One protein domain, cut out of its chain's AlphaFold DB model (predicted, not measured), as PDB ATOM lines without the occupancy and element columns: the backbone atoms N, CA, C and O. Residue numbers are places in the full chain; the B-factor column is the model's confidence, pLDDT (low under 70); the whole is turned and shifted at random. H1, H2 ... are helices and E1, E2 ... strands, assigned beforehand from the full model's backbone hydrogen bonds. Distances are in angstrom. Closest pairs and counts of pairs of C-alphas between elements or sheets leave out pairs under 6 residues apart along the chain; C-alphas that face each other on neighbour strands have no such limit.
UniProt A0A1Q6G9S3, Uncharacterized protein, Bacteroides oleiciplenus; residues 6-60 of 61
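This is residues 6 to 60 of the 61 residues of an uncharacterized protein of Bacteroides oleiciplenus (UniProt A0A1Q6G9S3). A narrow antiparallel sheet of three strands, E1, E2 and E3, is grazed by the first turns of one long helix, H1, whose far part, within residues 46 to 60, sticks out free. The printed part has 55 residues, with three named strands and then one named helix along the chain, E1, E2, E3, H1, a mixed class of helices and strands; the sheet, in the order E1, E2, E3, is a meander, each strand the antiparallel neighbour of the one before. The whole is only just loose, close to extended, with a radius of gyration of the C-alphas of 15.0 A and spans of 54 by 22 by 10 A.

Find C-alpha 6 at (244.292, 270.707, 150.839), where E1, residues 6 to 13, begins its 22.8 A. E2, residues 19 to 27, runs 26.7 A, and E3, residues 33 to 37, 10.8 A. H1, residues 39 to 59, runs 30.5 A to C-alpha 59 at (230.029, 293.008, 156.635).

Look at hairpin E1 and E2, at 163 degrees: N 8 and O 24 are 2.8 A apart, within hydrogen-bond range. In hairpin E2 and E3, at 168 degrees, N 34 and O 25 are 2.8 A apart. H1 only grazes the sheet with residues 39 to 45; its closest C-alphas to E2, Tyr 39 and Tyr 23, are 7.0 A apart. Every O i to N i+4 pair in H1 is within hydrogen-bond range.

The C-alphas farthest apart, Glu 16 and His 60, are 53.9 A apart. The printed part has no cut, and its three links are tight. Look for pLDDT under 70 at residues 30, 59 and 60.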
ATOM      1  N   PHE A   6     243.676 271.990 150.556       87.00
ATOM      2  CA  PHE A   6     244.292 270.707 150.839       87.00
ATOM      3  C   PHE A   6     245.418 270.894 151.843       87.00
ATOM      4  O   PHE A   6     246.211 271.828 151.733       87.00
ATOM      5  N   ILE A   7     245.494 269.984 152.812       89.75
ATOM      6  CA  ILE A   7     246.558 269.960 153.814       89.75
ATOM      7  C   ILE A   7     247.303 268.637 153.676       89.75
ATOM      8  O   ILE A   7     246.747 267.567 153.926       89.75
ATOM      9  N   THR A   8     248.575 268.704 153.300       93.06
ATOM     10  CA  THR A   8     249.481 267.554 153.315       93.06
ATOM     11  C   THR A   8     250.327 267.594 154.578       93.06
ATOM     12  O   THR A   8     250.878 268.631 154.935       93.06
ATOM     13  N   LYS A   9     250.440 266.452 155.260       93.75
ATOM     14  CA  LYS A   9     251.303 266.271 156.428       93.75
ATOM     15  C   LYS A   9     252.475 265.375 156.055       93.75
ATOM     16  O   LYS A   9     252.269 264.217 155.698       93.75
ATOM     17  N   THR A  10     253.685 265.882 156.229       93.19
ATOM     18  CA  THR A  10     254.930 265.136 156.046       93.19
ATOM     19  C   THR A  10     255.481 264.748 157.409       93.19
ATOM     20  O   THR A  10     255.552 265.579 158.316       93.19
ATOM     21  N   VAL A  11     255.840 263.474 157.571       92.81
ATOM     22  CA  VAL A  11     256.454 262.945 158.794       92.81
ATOM     23  C   VAL A  11     257.772 262.279 158.424       92.81
ATOM     24  O   VAL A  11     257.780 261.156 157.927       92.81
ATOM     25  N   ASP A  12     258.879 262.959 158.705       90.69
ATOM     26  CA  ASP A  12     260.221 262.419 158.516       90.69
ATOM     27  C   ASP A  12     260.682 261.743 159.803       90.69
ATOM     28  O   ASP A  12     260.730 262.366 160.865       90.69
ATOM     29  N   THR A  13     261.004 260.451 159.714       93.81
ATOM     30  CA  THR A  13     261.541 259.675 160.839       93.81
ATOM     31  C   THR A  13     263.014 259.380 160.581       93.81
ATOM     32  O   THR A  13     263.347 258.638 159.658       93.81
ATOM     33  N   GLY A  14     263.894 259.979 161.379       89.88
ATOM     34  CA  GLY A  14     265.336 259.770 161.300       89.88
ATOM     35  C   GLY A  14     265.768 258.420 161.873       89.88
ATOM     36  O   GLY A  14     265.051 257.792 162.655       89.88
ATOM     37  N   SER A  15     266.982 257.994 161.526       84.44
ATOM     38  CA  SER A  15     267.587 256.737 161.994       84.44
ATOM     39  C   SER A  15     267.726 256.642 163.517       84.44
ATOM     40  O   SER A  15     267.755 255.541 164.055       84.44
ATOM     41  N   GLU A  16     267.769 257.778 164.219       87.94
ATOM     42  CA  GLU A  16     267.828 257.848 165.687       87.94
ATOM     43  C   GLU A  16     266.446 258.007 166.348       87.94
ATOM     44  O   GLU A  16     266.340 258.325 167.530       87.94
ATOM     45  N   GLY A  17     265.358 257.811 165.595       84.38
ATOM     46  CA  GLY A  17     263.991 257.944 166.105       84.38
ATOM     47  C   GLY A  17     263.504 259.389 166.238       84.38
ATOM     48  O   GLY A  17     262.399 259.621 166.735       84.38
ATOM     49  N   THR A  18     264.287 260.364 165.768       86.75
ATOM     50  CA  THR A  18     263.847 261.756 165.640       86.75
ATOM     51  C   THR A  18     262.670 261.842 164.672       86.75
ATOM     52  O   THR A  18     262.673 261.213 163.615       86.75
ATOM     53  N   LYS A  19     261.637 262.607 165.039       90.75
ATOM     54  CA  LYS A  19     260.459 262.841 164.197       90.75
ATOM     55  C   LYS A  19     260.353 264.319 163.876       90.75
ATOM     56  O   LYS A  19     260.211 265.131 164.785       90.75
ATOM     57  N   ASN A  20     260.386 264.650 162.593       89.69
ATOM     58  CA  ASN A  20     260.074 265.983 162.106       89.69
ATOM     59  C   ASN A  20     258.706 265.940 161.417       89.69
ATOM     60  O   ASN A  20     258.440 265.049 160.612       89.69
ATOM     61  N   VAL A  21     257.818 266.860 161.785       92.56
ATOM     62  CA  VAL A  21     256.464 266.937 161.237       92.56
ATOM     63  C   VAL A  21     256.273 268.311 160.624       92.56
ATOM     64  O   VAL A  21     256.384 269.315 161.323       92.56
ATOM     65  N   ARG A  22     255.939 268.338 159.335       93.50
ATOM     66  CA  ARG A  22     255.681 269.558 158.564       93.50
ATOM     67  C   ARG A  22     254.336 269.466 157.868       93.50
ATOM     68  O   ARG A  22     253.883 268.371 157.526       93.50
ATOM     69  N   TYR A  23     253.707 270.612 157.662       93.50
ATOM     70  CA  TYR A  23     252.441 270.726 156.956       93.50
ATOM     71  C   TYR A  23     252.610 271.615 155.728       93.50
ATOM     72  O   TYR A  23     253.393 272.562 155.731       93.50
ATOM     73  N   HIS A  24     251.863 271.293 154.682       90.00
ATOM     74  CA  HIS A  24     251.775 272.067 153.455       90.00
ATOM     75  C   HIS A  24     250.303 272.329 153.183       90.00
ATOM     76  O   HIS A  24     249.504 271.390 153.202       90.00
ATOM     77  N   VAL A  25     249.945 273.589 152.964       90.19
ATOM     78  CA  VAL A  25     248.583 274.005 152.636       90.19
ATOM     79  C   VAL A  25     248.592 274.545 151.218       90.19
ATOM     80  O   VAL A  25     249.351 275.467 150.927       90.19
ATOM     81  N   TYR A  26     247.758 273.992 150.345       88.75
ATOM     82  CA  TYR A  26     247.581 274.515 148.993       88.75
ATOM     83  C   TYR A  26     246.101 274.674 148.675       88.75
ATOM     84  O   TYR A  26     245.259 273.873 149.093       88.75
ATOM     85  N   ALA A  27     245.787 275.717 147.922       86.00
ATOM     86  CA  ALA A  27     244.457 275.955 147.398       86.00
ATOM     87  C   ALA A  27     244.466 275.674 145.895       86.00
ATOM     88  O   ALA A  27     245.341 276.121 145.169       86.00
ATOM     89  N   ARG A  28     243.529 274.860 145.410       76.75
ATOM     90  CA  ARG A  28     243.607 274.322 144.039       76.75
ATOM     91  C   ARG A  28     243.306 275.351 142.951       76.75
ATOM     92  O   ARG A  28     243.775 275.208 141.826       76.75
ATOM     93  N   ASN A  29     242.491 276.345 143.284       78.06
ATOM     94  CA  ASN A  29     241.968 277.322 142.328       78.06
ATOM     95  C   ASN A  29     242.670 278.682 142.427       78.06
ATOM     96  O   ASN A  29     242.262 279.631 141.762       78.06
ATOM     97  N   CYS A  30     243.715 278.785 143.244       68.81
ATOM     98  CA  CYS A  30     244.567 279.960 143.328       68.81
ATOM     99  C   CYS A  30     246.029 279.521 143.446       68.81
ATOM    100  O   CYS A  30     246.313 278.477 144.018       68.81
ATOM    101  N   ASP A  31     246.970 280.323 142.941       73.06
ATOM    102  CA  ASP A  31     248.421 280.078 143.077       73.06
ATOM    103  C   ASP A  31     248.919 280.319 144.525       73.06
ATOM    104  O   ASP A  31     250.018 280.817 144.762       73.06
ATOM    105  N   GLY A  32     248.081 280.024 145.522       77.31
ATOM    106  CA  GLY A  32     248.369 280.187 146.939       77.31
ATOM    107  C   GLY A  32     248.844 278.879 147.561       77.31
ATOM    108  O   GLY A  32     248.050 277.957 147.767       77.31
ATOM    109  N   GLU A  33     250.125 278.827 147.922       86.62
ATOM    110  CA  GLU A  33     250.723 277.736 148.693       86.62
ATOM    111  C   GLU A  33     251.447 278.252 149.944       86.62
ATOM    112  O   GLU A  33     252.095 279.299 149.937       86.62
ATOM    113  N   ILE A  34     251.338 277.495 151.036       87.88
ATOM    114  CA  ILE A  34     252.078 277.709 152.279       87.88
ATOM    115  C   ILE A  34     252.791 276.398 152.606       87.88
ATOM    116  O   ILE A  34     252.158 275.403 152.963       87.88
ATOM    117  N   ASN A  35     254.115 276.399 152.470       89.38
ATOM    118  CA  ASN A  35     254.943 275.204 152.567       89.38
ATOM    119  C   ASN A  35     255.714 275.129 153.891       89.38
ATOM    120  O   ASN A  35     256.082 276.150 154.463       89.38
ATOM    121  N   GLU A  36     255.983 273.898 154.334       90.50
ATOM    122  CA  GLU A  36     256.884 273.573 155.451       90.50
ATOM    123  C   GLU A  36     256.537 274.218 156.802       90.50
ATOM    124  O   GLU A  36     257.416 274.428 157.638       90.50
ATOM    125  N   ILE A  37     255.258 274.483 157.062       93.06
ATOM    126  CA  ILE A  37     254.846 275.100 158.323       93.06
ATOM    127  C   ILE A  37     254.751 274.079 159.454       93.06
ATOM    128  O   ILE A  37     254.412 272.904 159.263       93.06
ATOM    129  N   SER A  38     255.022 274.551 160.665       92.56
ATOM    130  CA  SER A  38     254.809 273.797 161.896       92.56
ATOM    131  C   SER A  38     253.318 273.645 162.226       92.56
ATOM    132  O   SER A  38     252.449 274.344 161.698       92.56
ATOM    133  N   TYR A  39     253.004 272.748 163.165       89.44
ATOM    134  CA  TYR A  39     251.638 272.605 163.684       89.44
ATOM    135  C   TYR A  39     251.117 273.899 164.333       89.44
ATOM    136  O   TYR A  39     249.951 274.254 164.175       89.44
ATOM    137  N   GLU A  40     251.977 274.624 165.049       94.12
ATOM    138  CA  GLU A  40     251.613 275.863 165.746       94.12
ATOM    139  C   GLU A  40     251.314 277.007 164.770       94.12
ATOM    140  O   GLU A  40     250.414 277.815 165.000       94.12
ATOM    141  N   GLU A  41     252.050 277.084 163.663       92.62
ATOM    142  CA  GLU A  41     251.772 278.025 162.574       92.62
ATOM    143  C   GLU A  41     250.472 277.678 161.852       92.62
ATOM    144  O   GLU A  41     249.656 278.569 161.627       92.62
ATOM    145  N   LEU A  42     250.221 276.390 161.587       91.50
ATOM    146  CA  LEU A  42     248.958 275.931 161.003       91.50
ATOM    147  C   LEU A  42     247.755 276.279 161.898       91.50
ATOM    148  O   LEU A  42     246.733 276.754 161.406       91.50
ATOM    149  N   MET A  43     247.877 276.098 163.216       93.25
ATOM    150  CA  MET A  43     246.827 276.469 164.172       93.25
ATOM    151  C   MET A  43     246.558 277.978 164.186       93.25
ATOM    152  O   MET A  43     245.397 278.393 164.174       93.25
ATOM    153  N   ARG A  44     247.615 278.803 164.173       94.12
ATOM    154  CA  ARG A  44     247.485 280.267 164.085       94.12
ATOM    155  C   ARG A  44     246.831 280.698 162.775       94.12
ATOM    156  O   ARG A  44     245.951 281.555 162.797       94.12
ATOM    157  N   PHE A  45     247.209 280.076 161.660       89.88
ATOM    158  CA  PHE A  45     246.600 280.323 160.355       89.88
ATOM    159  C   PHE A  45     245.105 279.985 160.346       89.88
ATOM    160  O   PHE A  45     244.293 280.808 159.931       89.88
ATOM    161  N   ASN A  46     244.719 278.829 160.895       89.81
ATOM    162  CA  ASN A  46     243.313 278.442 161.017       89.81
ATOM    163  C   ASN A  46     242.501 279.443 161.859       89.81
ATOM    164  O   ASN A  46     241.384 279.810 161.493       89.81
ATOM    165  N   GLN A  47     243.063 279.913 162.977       92.81
ATOM    166  CA  GLN A  47     242.404 280.906 163.826       92.81
ATOM    167  C   GLN A  47     242.239 282.253 163.110       92.81
ATOM    168  O   GLN A  47     241.163 282.845 163.178       92.81
ATOM    169  N   PHE A  48     243.273 282.710 162.399       91.31
ATOM    170  CA  PHE A  48     243.209 283.917 161.578       91.31
ATOM    171  C   PHE A  48     242.118 283.812 160.505       91.31
ATOM    172  O   PHE A  48     241.243 284.673 160.455       91.31
ATOM    173  N   LEU A  49     242.113 282.734 159.710       87.06
ATOM    174  CA  LEU A  49     241.109 282.517 158.662       87.06
ATOM    175  C   LEU A  49     239.686 282.471 159.225       87.06
ATOM    176  O   LEU A  49     238.783 283.086 158.671       87.06
ATOM    177  N   THR A  50     239.488 281.772 160.343       89.19
ATOM    178  CA  THR A  50     238.173 281.680 160.992       89.19
ATOM    179  C   THR A  50     237.657 283.055 161.407       89.19
ATOM    180  O   THR A  50     236.471 283.335 161.262       89.19
ATOM    181  N   ASN A  51     238.528 283.911 161.945       91.94
ATOM    182  CA  ASN A  51     238.141 285.263 162.341       91.94
ATOM    183  C   ASN A  51     237.850 286.140 161.121       91.94
ATOM    184  O   ASN A  51     236.817 286.797 161.096       91.94
ATOM    185  N   PHE A  52     238.708 286.086 160.101       86.56
ATOM    186  CA  PHE A  52     238.522 286.829 158.856       86.56
ATOM    187  C   PHE A  52     237.171 286.513 158.194       86.56
ATOM    188  O   PHE A  52     236.424 287.418 157.842       86.56
ATOM    189  N   LEU A  53     236.809 285.229 158.096       85.56
ATOM    190  CA  LEU A  53     235.533 284.816 157.502       85.56
ATOM    191  C   LEU A  53     234.317 285.293 158.310       85.56
ATOM    192  O   LEU A  53     233.307 285.664 157.723       85.56
ATOM    193  N   LYS A  54     234.412 285.327 159.646       88.75
ATOM    194  CA  LYS A  54     233.343 285.877 160.499       88.75
ATOM    195  C   LYS A  54     233.143 287.376 160.280       88.75
ATOM    196  O   LYS A  54     232.012 287.851 160.312       88.75
ATOM    197  N   GLU A  55     234.231 288.121 160.098       87.56
ATOM    198  CA  GLU A  55     234.174 289.560 159.819       87.56
ATOM    199  C   GLU A  55     233.539 289.835 158.447       87.56
ATOM    200  O   GLU A  55     232.677 290.710 158.334       87.56
ATOM    201  N   GLU A  56     233.880 289.041 157.430       80.88
ATOM    202  CA  GLU A  56     233.258 289.115 156.102       80.88
ATOM    203  C   GLU A  56     231.748 288.828 156.152       80.88
ATOM    204  O   GLU A  56     230.975 289.605 155.591       80.88
ATOM    205  N   GLU A  57     231.305 287.790 156.875       76.25
ATOM    206  CA  GLU A  57     229.871 287.508 157.072       76.25
ATOM    207  C   GLU A  57     229.138 288.696 157.710       76.25
ATOM    208  O   GLU A  57     228.075 289.089 157.236       76.25
ATOM    209  N   SER A  58     229.729 289.323 158.732       70.75
ATOM    210  CA  SER A  58     229.129 290.483 159.409       70.75
ATOM    211  C   SER A  58     229.098 291.764 158.569       70.75
ATOM    212  O   SER A  58     228.330 292.673 158.862       70.75
ATOM    213  N   SER A  59     229.938 291.849 157.534       66.62
ATOM    214  CA  SER A  59     230.029 293.008 156.635       66.62
ATOM    215  C   SER A  59     229.030 292.943 155.472       66.62
ATOM    216  O   SER A  59     228.875 293.923 154.744       66.62
ATOM    217  N   HIS A  60     228.387 291.787 155.275       58.12
ATOM    218  CA  HIS A  60     227.405 291.531 154.217       58.12
ATOM    219  C   HIS A  60     225.940 291.585 154.712       58.12
ATOM    220  O   HIS A  60     225.031 291.351 153.910       58.12
TER     221      HIS A  60